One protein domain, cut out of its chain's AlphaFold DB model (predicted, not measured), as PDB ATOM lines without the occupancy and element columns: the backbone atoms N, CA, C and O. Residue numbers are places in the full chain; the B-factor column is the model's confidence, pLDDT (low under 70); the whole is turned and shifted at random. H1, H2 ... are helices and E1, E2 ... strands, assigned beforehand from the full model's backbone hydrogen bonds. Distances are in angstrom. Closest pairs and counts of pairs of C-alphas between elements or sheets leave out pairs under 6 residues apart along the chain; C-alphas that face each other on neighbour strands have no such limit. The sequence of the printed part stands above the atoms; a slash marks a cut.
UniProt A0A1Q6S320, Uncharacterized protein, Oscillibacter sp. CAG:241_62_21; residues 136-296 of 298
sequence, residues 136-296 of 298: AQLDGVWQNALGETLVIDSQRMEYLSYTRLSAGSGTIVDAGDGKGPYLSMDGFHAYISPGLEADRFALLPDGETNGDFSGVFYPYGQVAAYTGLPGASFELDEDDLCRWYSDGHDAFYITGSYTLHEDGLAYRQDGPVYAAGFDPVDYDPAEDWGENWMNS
ATOM      1  N   ALA A 136     136.020 168.366 181.968       92.94
ATOM      2  CA  ALA A 136     136.223 169.436 182.942       92.94
ATOM      3  C   ALA A 136     137.705 169.777 183.173       92.94
ATOM      4  O   ALA A 136     138.021 170.879 183.615       92.94
ATOM      5  N   GLN A 137     138.637 168.868 182.866       93.25
ATOM      6  CA  GLN A 137     140.075 169.162 182.914       93.25
ATOM      7  C   GLN A 137     140.526 170.060 181.756       93.25
ATOM      8  O   GLN A 137     141.620 170.616 181.820       93.25
ATOM      9  N   LEU A 138     139.692 170.239 180.726       94.50
ATOM     10  CA  LEU A 138     139.942 171.197 179.654       94.50
ATOM     11  C   LEU A 138     139.547 172.627 180.042       94.50
ATOM     12  O   LEU A 138     139.925 173.554 179.327       94.50
ATOM     13  N   ASP A 139     138.813 172.835 181.143       96.56
ATOM     14  CA  ASP A 139     138.379 174.168 181.570       96.56
ATOM     15  C   ASP A 139     139.567 175.112 181.761       96.56
ATOM     16  O   ASP A 139     140.495 174.840 182.524       96.56
ATOM     17  N   GLY A 140     139.502 176.277 181.118       96.75
ATOM     18  CA  GLY A 140     140.513 177.309 181.285       96.75
ATOM     19  C   GLY A 140     140.855 178.048 180.005       96.75
ATOM     20  O   GLY A 140     140.098 178.071 179.036       96.75
ATOM     21  N   VAL A 141     142.012 178.702 180.041       97.81
ATOM     22  CA  VAL A 141     142.548 179.480 178.926       97.81
ATOM     23  C   VAL A 141     143.852 178.836 178.488       97.81
ATOM     24  O   VAL A 141     144.764 178.662 179.300       97.81
ATOM     25  N   TRP A 142     143.935 178.520 177.205       97.75
ATOM     26  CA  TRP A 142     145.010 177.753 176.600       97.75
ATOM     27  C   TRP A 142     145.609 178.517 175.429       97.75
ATOM     28  O   TRP A 142     144.873 179.130 174.663       97.75
ATOM     29  N   GLN A 143     146.928 178.490 175.275       96.81
ATOM     30  CA  GLN A 143     147.630 179.234 174.236       96.81
ATOM     31  C   GLN A 143     148.810 178.431 173.683       96.81
ATOM     32  O   GLN A 143     149.552 177.807 174.447       96.81
ATOM     33  N   ASN A 144     148.978 178.438 172.361       96.19
ATOM     34  CA  ASN A 144     150.131 177.828 171.693       96.19
ATOM     35  C   ASN A 144     151.267 178.844 171.457       96.19
ATOM     36  O   ASN A 144     151.149 180.027 171.784       96.19
ATOM     37  N   ALA A 145     152.383 178.405 170.867       94.62
ATOM     38  CA  ALA A 145     153.558 179.265 170.685       94.62
ATOM     39  C   ALA A 145     153.340 180.442 169.708       94.62
ATOM     40  O   ALA A 145     154.118 181.394 169.723       94.62
ATOM     41  N   LEU A 146     152.288 180.417 168.879       94.94
ATOM     42  CA  LEU A 146     151.919 181.529 167.992       94.94
ATOM     43  C   LEU A 146     151.015 182.573 168.667       94.94
ATOM     44  O   LEU A 146     150.749 183.620 168.071       94.94
ATOM     45  N   GLY A 147     150.557 182.315 169.893       95.06
ATOM     46  CA  GLY A 147     149.576 183.147 170.584       95.06
ATOM     47  C   GLY A 147     148.126 182.792 170.244       95.06
ATOM     48  O   GLY A 147     147.201 183.448 170.723       95.06
ATOM     49  N   GLU A 148     147.877 181.755 169.447       96.38
ATOM     50  CA  GLU A 148     146.508 181.315 169.183       96.38
ATOM     51  C   GLU A 148     145.915 180.777 170.480       96.38
ATOM     52  O   GLU A 148     146.520 179.945 171.160       96.38
ATOM     53  N   THR A 149     144.767 181.325 170.864       97.56
ATOM     54  CA  THR A 149     144.233 181.193 172.216       97.56
ATOM     55  C   THR A 149     142.847 180.572 172.187       97.56
ATOM     56  O   THR A 149     141.999 180.969 171.388       97.56
ATOM     57  N   LEU A 150     142.608 179.624 173.086       97.94
ATOM     58  CA  LEU A 150     141.324 178.983 173.324       97.94
ATOM     59  C   LEU A 150     140.863 179.288 174.750       97.94
ATOM     60  O   LEU A 150     141.647 179.202 175.691       97.94
ATOM     61  N   VAL A 151     139.586 179.614 174.915       98.25
ATOM     62  CA  VAL A 151     138.910 179.618 176.220       98.25
ATOM     63  C   VAL A 151     137.922 178.474 176.196       98.25
ATOM     64  O   VAL A 151     137.046 178.470 175.340       98.25
ATOM     65  N   ILE A 152     138.056 177.518 177.102       97.94
ATOM     66  CA  ILE A 152     137.201 176.334 177.172       97.94
ATOM     67  C   ILE A 152     136.366 176.399 178.448       97.94
ATOM     68  O   ILE A 152     136.900 176.637 179.535       97.94
ATOM     69  N   ASP A 153     135.059 176.189 178.292       97.56
ATOM     70  CA  ASP A 153     134.101 176.080 179.386       97.56
ATOM     71  C   ASP A 153     133.199 174.854 179.176       97.56
ATOM     72  O   ASP A 153     132.228 174.862 178.412       97.56
ATOM     73  N   SER A 154     133.525 173.780 179.885       96.00
ATOM     74  CA  SER A 154     132.815 172.505 179.890       96.00
ATOM     75  C   SER A 154     131.425 172.593 180.522       96.00
ATOM     76  O   SER A 154     130.546 171.813 180.166       96.00
ATOM     77  N   GLN A 155     131.156 173.563 181.406       96.06
ATOM     78  CA  GLN A 155     129.804 173.761 181.944       96.06
ATOM     79  C   GLN A 155     128.866 174.344 180.887       96.06
ATOM     80  O   GLN A 155     127.663 174.071 180.907       96.06
ATOM     81  N   ARG A 156     129.413 175.148 179.972       96.25
ATOM     82  CA  ARG A 156     128.707 175.664 178.793       96.25
ATOM     83  C   ARG A 156     128.727 174.692 177.620       96.25
ATOM     84  O   ARG A 156     127.849 174.788 176.769       96.25
ATOM     85  N   MET A 157     129.676 173.755 177.600       96.88
ATOM     86  CA  MET A 157     130.015 172.945 176.423       96.88
ATOM     87  C   MET A 157     130.397 173.833 175.230       96.88
ATOM     88  O   MET A 157     130.039 173.562 174.083       96.88
ATOM     89  N   GLU A 158     131.117 174.920 175.505       97.50
ATOM     90  CA  GLU A 158     131.487 175.939 174.524       97.50
ATOM     91  C   GLU A 158     132.969 176.287 174.634       97.50
ATOM     92  O   GLU A 158     133.595 176.156 175.689       97.50
ATOM     93  N   TYR A 159     133.521 176.769 173.526       97.81
ATOM     94  CA  TYR A 159     134.836 177.385 173.500       97.81
ATOM     95  C   TYR A 159     134.801 178.727 172.765       97.81
ATOM     96  O   TYR A 159     133.995 178.935 171.856       97.81
ATOM     97  N   LEU A 160     135.711 179.623 173.136       97.75
ATOM     98  CA  LEU A 160     136.080 180.813 172.370       97.75
ATOM     99  C   LEU A 160     137.458 180.588 171.756       97.75
ATOM    100  O   LEU A 160     138.306 179.937 172.365       97.75
ATOM    101  N   SER A 161     137.697 181.141 170.575       96.75
ATOM    102  CA  SER A 161     138.980 181.054 169.887       96.75
ATOM    103  C   SER A 161     139.448 182.425 169.417       96.75
ATOM    104  O   SER A 161     138.652 183.236 168.946       96.75
ATOM    105  N   TYR A 162     140.745 182.690 169.552       96.75
ATOM    106  CA  TYR A 162     141.345 183.983 169.241       96.75
ATOM    107  C   TYR A 162     142.677 183.817 168.527       96.75
ATOM    108  O   TYR A 162     143.557 183.075 168.960       96.75
ATOM    109  N   THR A 163     142.837 184.589 167.464       94.94
ATOM    110  CA  THR A 163     144.108 184.892 166.814       94.94
ATOM    111  C   THR A 163     144.255 186.413 166.745       94.94
ATOM    112  O   THR A 163     143.345 187.155 167.116       94.94
ATOM    113  N   ARG A 164     145.361 186.912 166.189       92.94
ATOM    114  CA  ARG A 164     145.516 188.351 165.891       92.94
ATOM    115  C   ARG A 164     144.555 188.872 164.818       92.94
ATOM    116  O   ARG A 164     144.424 190.078 164.637       92.94
ATOM    117  N   LEU A 165     143.958 187.981 164.026       93.25
ATOM    118  CA  LEU A 165     143.181 188.343 162.835       93.25
ATOM    119  C   LEU A 165     141.706 187.957 162.942       93.25
ATOM    120  O   LEU A 165     140.877 188.497 162.209       93.25
ATOM    121  N   SER A 166     141.375 187.023 163.827       93.56
ATOM    122  CA  SER A 166     140.042 186.452 163.954       93.56
ATOM    123  C   SER A 166     139.715 186.111 165.404       93.56
ATOM    124  O   SER A 166     140.579 185.714 166.184       93.56
ATOM    125  N   ALA A 167     138.436 186.243 165.732       95.00
ATOM    126  CA  ALA A 167     137.837 185.706 166.939       95.00
ATOM    127  C   ALA A 167     136.644 184.840 166.537       95.00
ATOM    128  O   ALA A 167     135.939 185.155 165.571       95.00
ATOM    129  N   GLY A 168     136.424 183.759 167.271       94.00
ATOM    130  CA  GLY A 168     135.356 182.809 167.023       94.00
ATOM    131  C   GLY A 168     134.863 182.156 168.305       94.00
ATOM    132  O   GLY A 168     135.399 182.363 169.393       94.00
ATOM    133  N   SER A 169     133.814 181.362 168.155       95.25
ATOM    134  CA  SER A 169     133.267 180.520 169.209       95.25
ATOM    135  C   SER A 169     132.695 179.253 168.592       95.25
ATOM    136  O   SER A 169     132.242 179.279 167.445       95.25
ATOM    137  N   GLY A 170     132.655 178.173 169.357       95.75
ATOM    138  CA  GLY A 170     132.047 176.921 168.929       95.75
ATOM    139  C   GLY A 170     131.669 176.047 170.112       95.75
ATOM    140  O   GLY A 170     131.768 176.455 171.268       95.75
ATOM    141  N   THR A 171     131.214 174.835 169.813       96.88
ATOM    142  CA  THR A 171     130.812 173.863 170.831       96.88
ATOM    143  C   THR A 171     131.915 172.855 171.088       96.88
ATOM    144  O   THR A 171     132.610 172.427 170.163       96.88
ATOM    145  N   ILE A 172     132.009 172.420 172.335       96.62
ATOM    146  CA  ILE A 172     132.761 171.232 172.725       96.62
ATOM    147  C   ILE A 172     131.767 170.085 172.788       96.62
ATOM    148  O   ILE A 172     130.654 170.249 173.287       96.62
ATOM    149  N   VAL A 173     132.142 168.931 172.255       95.06
ATOM    150  CA  VAL A 173     131.278 167.754 172.227       95.06
ATOM    151  C   VAL A 173     132.073 166.546 172.684       95.06
ATOM    152  O   VAL A 173     133.212 166.369 172.273       95.06
ATOM    153  N   ASP A 174     131.446 165.709 173.504       93.50
ATOM    154  CA  ASP A 174     131.851 164.327 173.738       93.50
ATOM    155  C   ASP A 174     130.639 163.443 173.422       93.50
ATOM    156  O   ASP A 174     129.585 163.560 174.056       93.50
ATOM    157  N   ALA A 175     130.757 162.622 172.378       92.38
ATOM    158  CA  ALA A 175     129.671 161.771 171.902       92.38
ATOM    159  C   ALA A 175     129.492 160.505 172.760       92.38
ATOM    160  O   ALA A 175     128.454 159.844 172.659       92.38
ATOM    161  N   GLY A 176     130.464 160.172 173.619       91.94
ATOM    162  CA  GLY A 176     130.464 158.933 174.399       91.94
ATOM    163  C   GLY A 176     130.612 157.667 173.546       91.94
ATOM    164  O   GLY A 176     130.195 156.591 173.979       91.94
ATOM    165  N   ASP A 177     131.183 157.809 172.350       92.50
ATOM    166  CA  ASP A 177     131.443 156.765 171.350       92.50
ATOM    167  C   ASP A 177     132.925 156.337 171.338       92.50
ATOM    168  O   ASP A 177     133.437 155.816 170.350       92.50
ATOM    169  N   GLY A 178     133.663 156.629 172.415       93.62
ATOM    170  CA  GLY A 178     135.071 156.266 172.565       93.62
ATOM    171  C   GLY A 178     136.074 157.088 171.756       93.62
ATOM    172  O   GLY A 178     137.272 156.864 171.926       93.62
ATOM    173  N   LYS A 179     135.653 158.049 170.924       94.25
ATOM    174  CA  LYS A 179     136.590 158.933 170.196       94.25
ATOM    175  C   LYS A 179     137.093 160.091 171.043       94.25
ATOM    176  O   LYS A 179     138.177 160.611 170.782       94.25
ATOM    177  N   GLY A 180     136.325 160.434 172.074       93.81
ATOM    178  CA  GLY A 180     136.659 161.453 173.057       93.81
ATOM    179  C   GLY A 180     136.197 162.852 172.675       93.81
ATOM    180  O   GLY A 180     135.557 163.041 171.636       93.81
ATOM    181  N   PRO A 181     136.508 163.840 173.528       94.94
ATOM    182  CA  PRO A 181     136.055 165.200 173.330       94.94
ATOM    183  C   PRO A 181     136.713 165.845 172.108       94.94
ATOM    184  O   PRO A 181     137.893 165.622 171.808       94.94
ATOM    185  N   TYR A 182     135.952 166.701 171.433       95.62
ATOM    186  CA  TYR A 182     136.431 167.508 170.319       95.62
ATOM    187  C   TYR A 182     135.843 168.919 170.326       95.62
ATOM    188  O   TYR A 182     134.743 169.170 170.824       95.62
ATOM    189  N   LEU A 183     136.580 169.844 169.712       96.44
ATOM    190  CA  LEU A 183     136.090 171.172 169.362       96.44
ATOM    191  C   LEU A 183     135.421 171.098 167.986       96.44
ATOM    192  O   LEU A 183     136.042 170.666 167.011       96.44
ATOM    193  N   SER A 184     134.153 171.500 167.894       94.81
ATOM    194  CA  SER A 184     133.449 171.610 166.613       94.81
ATOM    195  C   SER A 184     133.857 172.909 165.926       94.81
ATOM    196  O   SER A 184     133.369 173.984 166.274       94.81
ATOM    197  N   MET A 185     134.780 172.795 164.972       90.38
ATOM    198  CA  MET A 185     135.314 173.908 164.195       90.38
ATOM    199  C   MET A 185     134.615 174.005 162.830       90.38
ATOM    200  O   MET A 185     133.874 173.107 162.424       90.38
ATOM    201  N   ASP A 186     134.821 175.111 162.110       86.25
ATOM    202  CA  ASP A 186     134.192 175.318 160.801       86.25
ATOM    203  C   ASP A 186     134.714 174.300 159.772       86.25
ATOM    204  O   ASP A 186     135.804 174.442 159.219       86.25
ATOM    205  N   GLY A 187     133.924 173.250 159.538       84.75
ATOM    206  CA  GLY A 187     134.189 172.215 158.538       84.75
ATOM    207  C   GLY A 187     134.938 170.972 159.029       84.75
ATOM    208  O   GLY A 187     135.134 170.070 158.217       84.75
ATOM    209  N   PHE A 188     135.326 170.887 160.308       90.25
ATOM    210  CA  PHE A 188     136.021 169.720 160.878       90.25
ATOM    211  C   PHE A 188     135.859 169.619 162.405       90.25
ATOM    212  O   PHE A 188     135.446 170.573 163.071       90.25
ATOM    213  N   HIS A 189     136.217 168.469 162.973       93.88
ATOM    214  CA  HIS A 189     136.330 168.268 164.415       93.88
ATOM    215  C   HIS A 189     137.798 168.210 164.822       93.88
ATOM    216  O   HIS A 189     138.586 167.483 164.225       93.88
ATOM    217  N   ALA A 190     138.166 168.953 165.863       95.44
ATOM    218  CA  ALA A 190     139.501 168.904 166.447       95.44
ATOM    219  C   ALA A 190     139.465 168.116 167.758       95.44
ATOM    220  O   ALA A 190     139.049 168.650 168.788       95.44
ATOM    221  N   TYR A 191     139.870 166.847 167.716       95.50
ATOM    222  CA  TYR A 191     139.923 165.988 168.900       95.50
ATOM    223  C   TYR A 191     141.105 166.342 169.799       95.50
ATOM    224  O   TYR A 191     142.119 166.861 169.333       95.50
ATOM    225  N   ILE A 192     140.996 166.028 171.087       94.81
ATOM    226  CA  ILE A 192     142.047 166.323 172.061       94.81
ATOM    227  C   ILE A 192     143.052 165.166 172.155       94.81
ATOM    228  O   ILE A 192     142.674 164.008 172.343       94.81
ATOM    229  N   SER A 193     144.340 165.500 172.061       95.00
ATOM    230  CA  SER A 193     145.465 164.635 172.431       95.00
ATOM    231  C   SER A 193     146.124 165.192 173.694       95.00
ATOM    232  O   SER A 193     146.899 166.153 173.602       95.00
ATOM    233  N   PRO A 194     145.757 164.684 174.881       93.19
ATOM    234  CA  PRO A 194     146.267 165.207 176.138       93.19
ATOM    235  C   PRO A 194     147.739 164.858 176.370       93.19
ATOM    236  O   PRO A 194     148.203 163.770 176.026       93.19
ATOM    237  N   GLY A 195     148.458 165.766 177.028       91.62
ATOM    238  CA  GLY A 195     149.715 165.447 177.694       91.62
ATOM    239  C   GLY A 195     149.502 164.512 178.887       91.62
ATOM    240  O   GLY A 195     148.387 164.338 179.390       91.62
ATOM    241  N   LEU A 196     150.596 163.917 179.364       85.19
ATOM    242  CA  LEU A 196     150.576 162.984 180.497       85.19
ATOM    243  C   LEU A 196     150.098 163.656 181.786       85.19
ATOM    244  O   LEU A 196     149.460 163.035 182.634       85.19
ATOM    245  N   GLU A 197     150.439 164.928 181.941       85.06
ATOM    246  CA  GLU A 197     149.968 165.773 183.025       85.06
ATOM    247  C   GLU A 197     148.864 166.677 182.468       85.06
ATOM    248  O   GLU A 197     148.907 167.054 181.300       85.06
ATOM    249  N   ALA A 198     147.847 166.991 183.276       85.31
ATOM    250  CA  ALA A 198     146.665 167.754 182.856       85.31
ATOM    251  C   ALA A 198     146.951 169.253 182.628       85.31
ATOM    252  O   ALA A 198     146.317 170.122 183.224       85.31
ATOM    253  N   ASP A 199     147.984 169.554 181.849       91.50
ATOM    254  CA  ASP A 199     148.618 170.862 181.741       91.50
ATOM    255  C   ASP A 199     149.057 171.209 180.312       91.50
ATOM    256  O   ASP A 199     149.668 172.251 180.116       91.50
ATOM    257  N   ARG A 200     148.767 170.374 179.313       94.19
ATOM    258  CA  ARG A 200     149.022 170.655 177.892       94.19
ATOM    259  C   ARG A 200     148.301 169.663 176.995       94.19
ATOM    260  O   ARG A 200     148.086 168.521 177.389       94.19
ATOM    261  N   PHE A 201     147.960 170.067 175.781       96.19
ATOM    262  CA  PHE A 201     147.383 169.157 174.792       96.19
ATOM    263  C   PHE A 201     147.672 169.619 173.367       96.19
ATOM    264  O   PHE A 201     147.934 170.795 173.119       96.19
ATOM    265  N   ALA A 202     147.571 168.699 172.414       96.44
ATOM    266  CA  ALA A 202     147.508 169.014 170.994       96.44
ATOM    267  C   ALA A 202     146.089 168.790 170.456       96.44
ATOM    268  O   ALA A 202     145.328 167.970 170.977       96.44
ATOM    269  N   LEU A 203     145.746 169.514 169.393       96.06
ATOM    270  CA  LEU A 203     144.525 169.283 168.631       96.06
ATOM    271  C   LEU A 203     144.804 168.339 167.459       96.06
ATOM    272  O   LEU A 203     145.765 168.522 166.714       96.06
ATOM    273  N   LEU A 204     143.933 167.348 167.289       95.06
ATOM    274  CA  LEU A 204     143.964 166.356 166.220       95.06
ATOM    275  C   LEU A 204     142.727 166.538 165.325       95.06
ATOM    276  O   LEU A 204     141.677 165.951 165.605       95.06
ATOM    277  N   PRO A 205     142.813 167.380 164.282       93.69
ATOM    278  CA  PRO A 205     141.736 167.556 163.318       93.69
ATOM    279  C   PRO A 205     141.450 166.260 162.543       93.69
ATOM    280  O   PRO A 205     142.374 165.575 162.105       93.69
ATOM    281  N   ASP A 206     140.169 165.954 162.328       90.31
ATOM    282  CA  ASP A 206     139.702 164.858 161.461       90.31
ATOM    283  C   ASP A 206     139.494 165.278 159.993       90.31
ATOM    284  O   ASP A 206     138.975 164.514 159.178       90.31
ATOM    285  N   GLY A 207     139.941 166.484 159.643       86.12
ATOM    286  CA  GLY A 207     139.870 167.051 158.304       86.12
ATOM    287  C   GLY A 207     141.051 167.967 157.989       86.12
ATOM    288  O   GLY A 207     141.919 168.226 158.822       86.12
ATOM    289  N   GLU A 208     141.082 168.464 156.754       83.00
ATOM    290  CA  GLU A 208     142.099 169.416 156.304       83.00
ATOM    291  C   GLU A 208     141.942 170.761 157.020       83.00
ATOM    292  O   GLU A 208     140.864 171.359 157.013       83.00
ATOM    293  N   THR A 209     143.033 171.268 157.595       86.06
ATOM    294  CA  THR A 209     143.063 172.576 158.265       86.06
ATOM    295  C   THR A 209     143.861 173.584 157.454       86.06
ATOM    296  O   THR A 209     144.658 173.209 156.595       86.06
ATOM    297  N   ASN A 210     143.711 174.872 157.748       86.62
ATOM    298  CA  ASN A 210     144.535 175.955 157.193       86.62
ATOM    299  C   ASN A 210     145.826 176.219 157.998       86.62
ATOM    300  O   ASN A 210     146.564 177.136 157.659       86.62
ATOM    301  N   GLY A 211     146.092 175.436 159.048       87.44
ATOM    302  CA  GLY A 211     147.243 175.597 159.940       87.44
ATOM    303  C   GLY A 211     146.938 176.365 161.227       87.44
ATOM    304  O   GLY A 211     147.736 176.259 162.162       87.44
ATOM    305  N   ASP A 212     145.792 177.051 161.299       89.94
ATOM    306  CA  ASP A 212     145.340 177.708 162.525       89.94
ATOM    307  C   ASP A 212     145.087 176.660 163.613       89.94
ATOM    308  O   ASP A 212     144.583 175.563 163.345       89.94
ATOM    309  N   PHE A 213     145.434 177.011 164.847       93.31
ATOM    310  CA  PHE A 213     145.314 176.159 166.030       93.31
ATOM    311  C   PHE A 213     146.073 174.827 165.918       93.31
ATOM    312  O   PHE A 213     145.737 173.849 166.588       93.31
ATOM    313  N   SER A 214     147.119 174.779 165.088       94.06
ATOM    314  CA  SER A 214     148.104 173.694 165.128       94.06
ATOM    315  C   SER A 214     149.031 173.840 166.343       94.06
ATOM    316  O   SER A 214     148.961 174.817 167.088       94.06
ATOM    317  N   GLY A 215     149.922 172.875 166.565       95.50
ATOM    318  CA  GLY A 215     150.861 172.921 167.685       95.50
ATOM    319  C   GLY A 215     150.320 172.330 168.985       95.50
ATOM    320  O   GLY A 215     149.374 171.540 168.996       95.50
ATOM    321  N   VAL A 216     150.972 172.718 170.079       97.12
ATOM    322  CA  VAL A 216     150.647 172.293 171.444       97.12
ATOM    323  C   VAL A 216     150.176 173.508 172.228       97.12
ATOM    324  O   VAL A 216     150.790 174.576 172.170       97.12
ATOM    325  N   PHE A 217     149.084 173.334 172.955       97.38
ATOM    326  CA  PHE A 217     148.469 174.337 173.800       97.38
ATOM    327  C   PHE A 217     148.889 174.138 175.250       97.38
ATOM    328  O   PHE A 217     148.822 173.030 175.776       97.38
ATOM    329  N   TYR A 218     149.269 175.236 175.899       95.94
ATOM    330  CA  TYR A 218     149.666 175.293 177.306       95.94
ATOM    331  C   TYR A 218     148.777 176.298 178.052       95.94
ATOM    332  O   TYR A 218     148.132 177.126 177.401       95.94
ATOM    333  N   PRO A 219     148.738 176.296 179.395       95.50
ATOM    334  CA  PRO A 219     147.970 177.264 180.155       95.50
ATOM    335  C   PRO A 219     148.418 178.679 179.789       95.50
ATOM    336  O   PRO A 219     149.609 178.948 179.602       95.50
ATOM    337  N   TYR A 220     147.457 179.588 179.662       94.38
ATOM    338  CA  TYR A 220     147.690 180.944 179.173       94.38
ATOM    339  C   TYR A 220     148.824 181.664 179.915       94.38
ATOM    340  O   TYR A 220     148.844 181.729 181.147       94.38
ATOM    341  N   GLY A 221     149.777 182.207 179.150       87.38
ATOM    342  CA  GLY A 221     150.972 182.868 179.682       87.38
ATOM    343  C   GLY A 221     152.018 181.923 180.286       87.38
ATOM    344  O   GLY A 221     152.949 182.396 180.939       87.38
ATOM    345  N   GLN A 222     151.885 180.603 180.106       88.50
ATOM    346  CA  GLN A 222     152.758 179.607 180.738       88.50
ATOM    347  C   GLN A 222     153.517 178.709 179.754       88.50
ATOM    348  O   GLN A 222     154.256 177.845 180.208       88.50
ATOM    349  N   VAL A 223     153.450 178.941 178.437       85.88
ATOM    350  CA  VAL A 223     154.173 178.127 177.431       85.88
ATOM    351  C   VAL A 223     155.644 177.894 177.822       85.88
ATOM    352  O   VAL A 223     156.106 176.759 177.865       85.88
ATOM    353  N   ALA A 224     156.374 178.943 178.214       79.62
ATOM    354  CA  ALA A 224     157.787 178.838 178.602       79.62
ATOM    355  C   ALA A 224     158.042 178.054 179.909       79.62
ATOM    356  O   ALA A 224     159.166 177.625 180.155       79.62
ATOM    357  N   ALA A 225     157.033 177.897 180.769       82.44
ATOM    358  CA  ALA A 225     157.143 177.138 182.017       82.44
ATOM    359  C   ALA A 225     156.900 175.634 181.818       82.44
ATOM    360  O   ALA A 225     157.389 174.839 182.617       82.44
ATOM    361  N   TYR A 226     156.169 175.268 180.762       82.06
ATOM    362  CA  TYR A 226     155.765 173.891 180.460       82.06
ATOM    363  C   TYR A 226     156.455 173.314 179.221       82.06
ATOM    364  O   TYR A 226     156.260 172.148 178.906       82.06
ATOM    365  N   THR A 227     157.295 174.102 178.549       81.00
ATOM    366  CA  THR A 227     158.143 173.628 177.452       81.00
ATOM    367  C   THR A 227     159.571 173.406 177.930       81.00
ATOM    368  O   THR A 227     160.254 174.307 178.425       81.00
ATOM    369  N   GLY A 228     160.079 172.203 177.697       83.81
ATOM    370  CA  GLY A 228     161.493 171.891 177.792       83.81
ATOM    371  C   GLY A 228     162.210 172.258 176.496       83.81
ATOM    372  O   GLY A 228     162.842 171.385 175.914       83.81
ATOM    373  N   LEU A 229     162.141 173.522 176.040       86.06
ATOM    374  CA  LEU A 229     162.637 173.949 174.713       86.06
ATOM    375  C   LEU A 229     164.040 173.425 174.341       86.06
ATOM    376  O   LEU A 229     164.210 172.980 173.208       86.06
ATOM    377  N   PRO A 230     165.046 173.386 175.242       88.81
ATOM    378  CA  PRO A 230     166.350 172.798 174.915       88.81
ATOM    379  C   PRO A 230     166.318 171.306 174.532       88.81
ATOM    380  O   PRO A 230     167.271 170.820 173.926       88.81
ATOM    381  N   GLY A 231     165.276 170.579 174.936       88.75
ATOM    382  CA  GLY A 231     165.006 169.181 174.597       88.75
ATOM    383  C   GLY A 231     163.838 168.989 173.625       88.75
ATOM    384  O   GLY A 231     163.492 167.842 173.348       88.75
ATOM    385  N   ALA A 232     163.240 170.069 173.114       93.88
ATOM    386  CA  ALA A 232     162.182 169.979 172.120       93.88
ATOM    387  C   ALA A 232     162.749 169.537 170.763       93.88
ATOM    388  O   ALA A 232     163.848 169.940 170.370       93.88
ATOM    389  N   SER A 233     162.013 168.696 170.041       96.31
ATOM    390  CA  SER A 233     162.489 168.126 168.778       96.31
ATOM    391  C   SER A 233     161.360 167.620 167.893       96.31
ATOM    392  O   SER A 233     160.326 167.187 168.394       96.31
ATOM    393  N   PHE A 234     161.614 167.573 166.589       97.75
ATOM    394  CA  PHE A 234     160.744 166.919 165.615       97.75
ATOM    395  C   PHE A 234     161.314 165.560 165.205       97.75
ATOM    396  O   PHE A 234     162.512 165.443 164.937       97.75
ATOM    397  N   GLU A 235     160.454 164.549 165.125       97.19
ATOM    398  CA  GLU A 235     160.765 163.257 164.509       97.19
ATOM    399  C   GLU A 235     160.138 163.194 163.118       97.19
ATOM    400  O   GLU A 235     158.986 163.600 162.932       97.19
ATOM    401  N   LEU A 236     160.909 162.701 162.150       97.25
ATOM    402  CA  LEU A 236     160.494 162.595 160.756       97.25
ATOM    403  C   LEU A 236     160.046 161.168 160.430       97.25
ATOM    404  O   LEU A 236     160.602 160.209 160.971       97.25
ATOM    405  N   ASP A 237     159.070 161.032 159.538       94.94
ATOM    406  CA  ASP A 237     158.726 159.749 158.927       94.94
ATOM    407  C   ASP A 237     159.619 159.418 157.714       94.94
ATOM    408  O   ASP A 237     160.633 160.070 157.455       94.94
ATOM    409  N   GLU A 238     159.281 158.346 156.991       94.94
ATOM    410  CA  GLU A 238     160.048 157.868 155.833       94.94
ATOM    411  C   GLU A 238     160.014 158.806 154.615       94.94
ATOM    412  O   GLU A 238     160.873 158.678 153.740       94.94
ATOM    413  N   ASP A 239     159.073 159.754 154.585       94.50
ATOM    414  CA  ASP A 239     158.903 160.758 153.534       94.50
ATOM    415  C   ASP A 239     159.470 162.136 153.949       94.50
ATOM    416  O   ASP A 239     159.176 163.153 153.314       94.50
ATOM    417  N   ASP A 240     160.295 162.178 155.004       94.31
ATOM    418  CA  ASP A 240     160.869 163.392 155.605       94.31
ATOM    419  C   ASP A 240     159.809 164.388 156.140       94.31
ATOM    420  O   ASP A 240     160.092 165.579 156.326       94.31
ATOM    421  N   LEU A 241     158.585 163.921 156.425       96.25
ATOM    422  CA  LEU A 241     157.540 164.735 157.048       96.25
ATOM    423  C   LEU A 241     157.639 164.669 158.571       96.25
ATOM    424  O   LEU A 241     157.877 163.614 159.156       96.25
ATOM    425  N   CYS A 242     157.413 165.798 159.242       96.62
ATOM    426  CA  CYS A 242     157.339 165.850 160.695       96.62
ATOM    427  C   CYS A 242     156.129 165.049 161.183       96.62
ATOM    428  O   CYS A 242     154.981 165.419 160.930       96.62
ATOM    429  N   ARG A 243     156.397 163.969 161.917       96.38
ATOM    430  CA  ARG A 243     155.381 163.040 162.409       96.38
ATOM    431  C   ARG A 243     155.071 163.231 163.883       96.38
ATOM    432  O   ARG A 243     153.908 163.129 164.276       96.38
ATOM    433  N   TRP A 244     156.103 163.520 164.667       97.31
ATOM    434  CA  TRP A 244     156.013 163.751 166.102       97.31
ATOM    435  C   TRP A 244     156.734 165.032 166.488       97.31
ATOM    436  O   TRP A 244     157.794 165.351 165.948       97.31
ATOM    437  N   TYR A 245     156.168 165.733 167.459       97.44
ATOM    438  CA  TYR A 245     156.800 166.834 168.160       97.44
ATOM    439  C   TYR A 245     156.971 166.456 169.630       97.44
ATOM    440  O   TYR A 245     155.993 166.156 170.305       97.44
ATOM    441  N   SER A 246     158.202 166.489 170.126       95.81
ATOM    442  CA  SER A 246     158.499 166.457 171.558       95.81
ATOM    443  C   SER A 246     158.632 167.886 172.066       95.81
ATOM    444  O   SER A 246     159.415 168.655 171.505       95.81
ATOM    445  N   ASP A 247     157.933 168.232 173.145       93.44
ATOM    446  CA  ASP A 247     158.111 169.515 173.839       93.44
ATOM    447  C   ASP A 247     159.234 169.480 174.893       93.44
ATOM    448  O   ASP A 247     159.486 170.474 175.575       93.44
ATOM    449  N   GLY A 248     159.927 168.341 175.011       91.94
ATOM    450  CA  GLY A 248     160.941 168.060 176.029       91.94
ATOM    451  C   GLY A 248     160.405 167.323 177.265       91.94
ATOM    452  O   GLY A 248     161.208 166.862 178.080       91.94
ATOM    453  N   HIS A 249     159.085 167.173 177.389       90.31
ATOM    454  CA  HIS A 249     158.397 166.430 178.445       90.31
ATOM    455  C   HIS A 249     157.549 165.290 177.872       90.31
ATOM    456  O   HIS A 249     157.755 164.140 178.263       90.31
ATOM    457  N   ASP A 250     156.676 165.605 176.915       92.31
ATOM    458  CA  ASP A 250     155.799 164.676 176.205       92.31
ATOM    459  C   ASP A 250     156.026 164.737 174.691       92.31
ATOM    460  O   ASP A 250     156.705 165.624 174.170       92.31
ATOM    461  N   ALA A 251     155.431 163.777 173.977       93.50
ATOM    462  CA  ALA A 251     155.420 163.724 172.524       93.50
ATOM    463  C   ALA A 251     153.986 163.789 171.985       93.50
ATOM    464  O   ALA A 251     153.107 163.056 172.435       93.50
ATOM    465  N   PHE A 252     153.782 164.632 170.978       96.00
ATOM    466  CA  PHE A 252     152.502 164.890 170.334       96.00
ATOM    467  C   PHE A 252     152.578 164.540 168.858       96.00
ATOM    468  O   PHE A 252     153.537 164.886 168.159       96.00
ATOM    469  N   TYR A 253     151.552 163.855 168.376       95.75
ATOM    470  CA  TYR A 253     151.440 163.523 166.970       95.75
ATOM    471  C   TYR A 253     151.080 164.768 166.160       95.75
ATOM    472  O   TYR A 253     150.160 165.509 166.506       95.75
ATOM    473  N   ILE A 254     151.788 164.993 165.058       95.00
ATOM    474  CA  ILE A 254     151.533 166.123 164.163       95.00
ATOM    475  C   ILE A 254     150.575 165.656 163.083       95.00
ATOM    476  O   ILE A 254     150.897 164.719 162.365       95.00
ATOM    477  N   THR A 255     149.416 166.289 162.927       88.25
ATOM    478  CA  THR A 255     148.519 166.074 161.780       88.25
ATOM    479  C   THR A 255     148.832 167.055 160.653       88.25
ATOM    480  O   THR A 255     149.118 168.220 160.918       88.25
ATOM    481  N   GLY A 256     148.695 166.617 159.401       86.25
ATOM    482  CA  GLY A 256     149.022 167.416 158.218       86.25
ATOM    483  C   GLY A 256     150.469 167.243 157.753       86.25
ATOM    484  O   GLY A 256     151.266 166.546 158.379       86.25
ATOM    485  N   SER A 257     150.797 167.867 156.623       91.38
ATOM    486  CA  SER A 257     152.097 167.711 155.961       91.38
ATOM    487  C   SER A 257     153.025 168.871 156.308       91.38
ATOM    488  O   SER A 257     152.982 169.927 155.670       91.38
ATOM    489  N   TYR A 258     153.863 168.663 157.321       95.75
ATOM    490  CA  TYR A 258     154.891 169.607 157.750       95.75
ATOM    491  C   TYR A 258     156.281 169.072 157.410       95.75
ATOM    492  O   TYR A 258     156.541 167.885 157.576       95.75
ATOM    493  N   THR A 259     157.186 169.945 156.982       97.19
ATOM    494  CA  THR A 259     158.594 169.615 156.726       97.19
ATOM    495  C   THR A 259     159.506 170.422 157.635       97.19
ATOM    496  O   THR A 259     159.298 171.625 157.815       97.19
ATOM    497  N   LEU A 260     160.540 169.776 158.173       97.44
ATOM    498  CA  LEU A 260     161.530 170.421 159.030       97.44
ATOM    499  C   LEU A 260     162.492 171.276 158.197       97.44
ATOM    500  O   LEU A 260     163.061 170.807 157.211       97.44
ATOM    501  N   HIS A 261     162.685 172.530 158.596       96.12
ATOM    502  CA  HIS A 261     163.578 173.477 157.932       96.12
ATOM    503  C   HIS A 261     164.906 173.669 158.684       96.12
ATOM    504  O   HIS A 261     165.096 173.204 159.807       96.12
ATOM    505  N   GLU A 262     165.858 174.366 158.047       94.75
ATOM    506  CA  GLU A 262     167.202 174.631 158.598       94.75
ATOM    507  C   GLU A 262     167.193 175.466 159.889       94.75
ATOM    508  O   GLU A 262     168.158 175.432 160.651       94.75
ATOM    509  N   ASP A 263     166.118 176.214 160.141       94.06
ATOM    510  CA  ASP A 263     165.901 176.961 161.382       94.06
ATOM    511  C   ASP A 263     165.414 176.074 162.544       94.06
ATOM    512  O   ASP A 263     165.276 176.562 163.663       94.06
ATOM    513  N   GLY A 264     165.200 174.779 162.293       93.31
ATOM    514  CA  GLY A 264     164.722 173.811 163.277       93.31
ATOM    515  C   GLY A 264     163.207 173.818 163.468       93.31
ATOM    516  O   GLY A 264     162.726 173.150 164.382       93.31
ATOM    517  N   LEU A 265     162.458 174.542 162.629       95.88
ATOM    518  CA  LEU A 265     161.004 174.650 162.722       95.88
ATOM    519  C   LEU A 265     160.310 173.828 161.635       95.88
ATOM    520  O   LEU A 265     160.846 173.603 160.547       95.88
ATOM    521  N   ALA A 266     159.100 173.372 161.943       97.50
ATOM    522  CA  ALA A 266     158.278 172.592 161.031       97.50
ATOM    523  C   ALA A 266     157.295 173.511 160.295       97.50
ATOM    524  O   ALA A 266     156.470 174.168 160.929       97.50
ATOM    525  N   TYR A 267     157.354 173.540 158.965       96.94
ATOM    526  CA  TYR A 267     156.486 174.380 158.135       96.94
ATOM    527  C   TYR A 267     155.584 173.542 157.245       96.94
ATOM    528  O   TYR A 267     156.024 172.554 156.655       96.94
ATOM    529  N   ARG A 268     154.333 173.974 157.097       94.31
ATOM    530  CA  ARG A 268     153.445 173.459 156.057       94.31
ATOM    531  C   ARG A 268     153.842 173.997 154.695       94.31
ATOM    532  O   ARG A 268     154.378 175.100 154.568       94.31
ATOM    533  N   GLN A 269     153.457 173.265 153.656       89.06
ATOM    534  CA  GLN A 269     153.664 173.685 152.270       89.06
ATOM    535  C   GLN A 269     152.990 175.029 151.931       89.06
ATOM    536  O   GLN A 269     153.505 175.785 151.106       89.06
ATOM    537  N   ASP A 270     151.846 175.332 152.546       90.06
ATOM    538  CA  ASP A 270     151.096 176.580 152.361       90.06
ATOM    539  C   ASP A 270     151.588 177.738 153.249       90.06
ATOM    540  O   ASP A 270     151.088 178.857 153.115       90.06
ATOM    541  N   GLY A 271     152.614 177.516 154.080       90.69
ATOM    542  CA  GLY A 271     153.350 178.562 154.794       90.69
ATOM    543  C   GLY A 271     153.273 178.559 156.329       90.69
ATOM    544  O   GLY A 271     154.282 178.925 156.935       90.69
ATOM    545  N   PRO A 272     152.161 178.183 156.991       93.62
ATOM    546  CA  PRO A 272     152.085 178.192 158.449       93.62
ATOM    547  C   PRO A 272     153.140 177.296 159.104       93.62
ATOM    548  O   PRO A 272     153.400 176.176 158.659       93.62
ATOM    549  N   VAL A 273     153.728 177.792 160.190       96.44
ATOM    550  CA  VAL A 273     154.609 177.015 161.064       96.44
ATOM    551  C   VAL A 273     153.761 176.192 162.035       96.44
ATOM    552  O   VAL A 273     152.706 176.649 162.471       96.44
ATOM    553  N   TYR A 274     154.202 174.987 162.386       96.88
ATOM    554  CA  TYR A 274     153.601 174.236 163.486       96.88
ATOM    555  C   TYR A 274     153.868 175.009 164.774       96.88
ATOM    556  O   TYR A 274     155.025 175.302 165.063       96.88
ATOM    557  N   ALA A 275     152.830 175.373 165.529       95.81
ATOM    558  CA  ALA A 275     152.939 176.318 166.645       95.81
ATOM    559  C   ALA A 275     153.574 175.719 167.919       95.81
ATOM    560  O   ALA A 275     153.001 175.780 169.010       95.81
ATOM    561  N   ALA A 276     154.755 175.118 167.783       94.88
ATOM    562  CA  ALA A 276     155.549 174.558 168.863       94.88
ATOM    563  C   ALA A 276     157.040 174.473 168.476       94.88
ATOM    564  O   ALA A 276     157.400 174.555 167.303       94.88
ATOM    565  N   GLY A 277     157.915 174.286 169.466       92.38
ATOM    566  CA  GLY A 277     159.361 174.116 169.252       92.38
ATOM    567  C   GLY A 277     160.173 175.411 169.200       92.38
ATOM    568  O   GLY A 277     161.361 175.365 168.896       92.38
ATOM    569  N   PHE A 278     159.566 176.554 169.520       93.25
ATOM    570  CA  PHE A 278     160.228 177.858 169.561       93.25
ATOM    571  C   PHE A 278     159.710 178.718 170.718       93.25
ATOM    572  O   PHE A 278     158.693 178.397 171.337       93.25
ATOM    573  N   ASP A 279     160.428 179.808 171.005       91.69
ATOM    574  CA  ASP A 279     160.028 180.771 172.029       91.69
ATOM    575  C   ASP A 279     158.640 181.353 171.703       91.69
ATOM    576  O   ASP A 279     158.447 181.873 170.600       91.69
ATOM    577  N   PRO A 280     157.678 181.304 172.640       91.19
ATOM    578  CA  PRO A 280     156.320 181.760 172.385       91.19
ATOM    579  C   PRO A 280     156.285 183.244 172.017       91.19
ATOM    580  O   PRO A 280     156.979 184.076 172.609       91.19
ATOM    581  N   VAL A 281     155.427 183.579 171.058       90.50
ATOM    582  CA  VAL A 281     155.111 184.965 170.726       90.50
ATOM    583  C   VAL A 281     154.364 185.592 171.899       90.50
ATOM    584  O   VAL A 281     153.334 185.079 172.328       90.50
ATOM    585  N   ASP A 282     154.858 186.733 172.382       89.31
ATOM    586  CA  ASP A 282     154.136 187.548 173.359       89.31
ATOM    587  C   ASP A 282     152.866 188.101 172.696       89.31
ATOM    588  O   ASP A 282     152.926 188.900 171.748       89.31
ATOM    589  N   TYR A 283     151.717 187.577 173.113       93.06
ATOM    590  CA  TYR A 283     150.415 187.975 172.606       93.06
ATOM    591  C   TYR A 283     149.357 187.912 173.704       93.06
ATOM    592  O   TYR A 283     149.037 186.835 174.213       93.06
ATOM    593  N   ASP A 284     148.786 189.077 174.005       95.44
ATOM    594  CA  ASP A 284     147.621 189.233 174.868       95.44
ATOM    595  C   ASP A 284     146.373 189.507 174.010       95.44
ATOM    596  O   ASP A 284     146.274 190.579 173.403       95.44
ATOM    597  N   PRO A 285     145.387 188.587 173.958       96.12
ATOM    598  CA  PRO A 285     144.158 188.795 173.197       96.12
ATOM    599  C   PRO A 285     143.383 190.057 173.603       96.12
ATOM    600  O   PRO A 285     142.599 190.572 172.802       96.12
ATOM    601  N   ALA A 286     143.602 190.605 174.805       96.50
ATOM    602  CA  ALA A 286     142.974 191.857 175.213       96.50
ATOM    603  C   ALA A 286     143.386 193.056 174.336       96.50
ATOM    604  O   ALA A 286     142.603 194.001 174.217       96.50
ATOM    605  N   GLU A 287     144.564 193.023 173.698       96.06
ATOM    606  CA  GLU A 287     145.046 194.108 172.834       96.06
ATOM    607  C   GLU A 287     144.177 194.298 171.581       96.06
ATOM    608  O   GLU A 287     143.918 195.435 171.177       96.06
ATOM    609  N   ASP A 288     143.680 193.200 171.006       96.69
ATOM    610  CA  ASP A 288     142.858 193.214 169.790       96.69
ATOM    611  C   ASP A 288     141.355 193.118 170.095       96.69
ATOM    612  O   ASP A 288     140.530 193.748 169.427       96.69
ATOM    613  N   TRP A 289     140.988 192.342 171.120       96.81
ATOM    614  CA  TRP A 289     139.602 191.939 171.390       96.81
ATOM    615  C   TRP A 289     139.007 192.592 172.649       96.81
ATOM    616  O   TRP A 289     137.813 192.451 172.923       96.81
ATOM    617  N   GLY A 290     139.810 193.372 173.379       96.00
ATOM    618  CA  GLY A 290     139.420 194.113 174.576       96.00
ATOM    619  C   GLY A 290     139.398 193.274 175.857       96.00
ATOM    620  O   GLY A 290     139.310 192.054 175.831       96.00
ATOM    621  N   GLU A 291     139.406 193.946 177.009       95.62
ATOM    622  CA  GLU A 291     139.539 193.350 178.359       95.62
ATOM    623  C   GLU A 291     138.522 192.244 178.705       95.62
ATOM    624  O   GLU A 291     138.759 191.421 179.584       95.62
ATOM    625  N   ASN A 292     137.366 192.217 178.036       94.12
ATOM    626  CA  ASN A 292     136.306 191.239 178.292       94.12
ATOM    627  C   ASN A 292     136.350 190.029 177.348       94.12
ATOM    628  O   ASN A 292     135.384 189.264 177.321       94.12
ATOM    629  N   TRP A 293     137.428 189.841 176.580       95.38
ATOM    630  CA  TRP A 293     137.531 188.782 175.574       95.38
ATOM    631  C   TRP A 293     137.169 187.399 176.144       95.38
ATOM    632  O   TRP A 293     136.272 186.755 175.617       95.38
ATOM    633  N   MET A 294     137.688 187.023 177.319       95.06
ATOM    634  CA  MET A 294     137.395 185.732 177.977       95.06
ATOM    635  C   MET A 294     135.913 185.493 178.329       95.06
ATOM    636  O   MET A 294     135.528 184.378 178.665       95.06
ATOM    637  N   ASN A 295     135.081 186.536 178.315       93.56
ATOM    638  CA  ASN A 295     133.660 186.465 178.663       93.56
ATOM    639  C   ASN A 295     132.745 186.772 177.472       93.56
ATOM    640  O   ASN A 295     131.567 187.064 177.669       93.56
ATOM    641  N   SER A 296     133.273 186.728 176.248       91.12
ATOM    642  CA  SER A 296     132.542 187.090 175.027       91.12
ATOM    643  C   SER A 296     131.697 185.928 174.493       91.12
ATOM    644  O   SER A 296     131.695 185.642 173.300       91.12
TER     645      SER A 296
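Overview. This is residues 136 to 296 of the 298 residues of an uncharacterized protein of Oscillibacter sp. CAG:241_62_21 (UniProt A0A1Q6S320). A closed barrel of eight antiparallel strands, E1 to E8, makes one lobe, and a smaller lobe stands at one side of it, made of the three-stranded sheet E9 to E11 and the two-stranded hairpin E12 and E13. From the small lobe a long stretch, residues 269 to 285, runs back past the barrel to the short helix H2, while the short helix H1 sits outside the barrel where the chain leaves it. The printed part has 161 residues, with thirteen named strands and two named helices in the order E1 to E8, H1, E9 to E13, H2. Its class is mostly strand, though under half of the residues, 67, are in named elements. The whole is compact, with a radius of gyration of the C-alphas of 15.1 A and spans of 42 by 39 by 31 A.

Along the chain. E1, residues 140 to 143, begins at C-alpha 140, (140.513, 177.309, 181.285). E2 is residues 149 to 153, 13.4 A long, and E3 is residues 158 to 162, 13.8 A. E4, residues 167 to 173, spans 19.8 A from first to last C-alpha; its C-alpha 173 is at (131.278, 167.754, 172.227). E5 is residues 182 to 185, E6 residues 188 to 194, 18.9 A, E7 residues 201 to 205, 12.9 A, and E8 residues 216 to 219. H1 is residues 223 to 226. E9 is residues 233 to 236, E10 residues 242 to 246, E11 residues 251 to 253, E12 residues 258 to 260 and E13 residues 266 to 268. H2, residues 286 to 289, ends at C-alpha 289, (139.602, 191.939, 171.390).

Arrangement. The barrel is a meander, each strand the antiparallel neighbour of the one before, and E8 closes it by pairing with E1. Pairs within hydrogen-bond range run round the ring: N 142 and O 150 at 2.8 A for E1 and E2, N 160 and O 151 at 2.8 A for E2 and E3, N 168 and O 161 at 2.8 A for E3 and E4, N 184 and O 171 at 2.9 A for E4 and E5, N 183 and O 190 at 2.9 A for E5 and E6, N 204 and O 191 at 2.8 A for E6 and E7, N 217 and O 201 at 2.8 A for E7 and E8, and N 143 and O 218 at 2.8 A for E8 and E1. Pairing is staggered in E8, which pairs with E7 over residues 216 to 217 and with E1 over 218 to 219. H1 is on the barrel and outside it, at a height over the sheet of 6.6 A. The closest C-alphas of E7 and E11 are those of Ala 202 and Phe 252, 6.5 A apart. E9, E10 and E11 form a second meander, with E10 the inner strand; N 235 and O 244 are 2.9 A apart, and N 252 and O 245 are 2.8 A apart. The hairpin of E12 and E13 has N 259 and O 267 at 2.9 A. The closest C-alphas of E10 and E12 are those of Cys 242 and Tyr 258, 5.4 A apart. H2 is not on the barrel, but only just, with 4 pairs of C-alphas within 10 A; its closest C-alphas to E4 are those of Trp 289 and Ala 167, 7.9 A apart. H1 and H2 are too short for an O i to N i+4 pair; the one O i to N i+3 pair is within range in H1 and not in H2.

Size, cuts and confidence. The two C-alphas farthest apart are those of Glu 238 and Glu 291, 46.8 A. The printed part has no cut. The link from E13 to H2, 17 residues, is the long one. The mean pLDDT of the printed part is 93.5, and no printed residue is under 70.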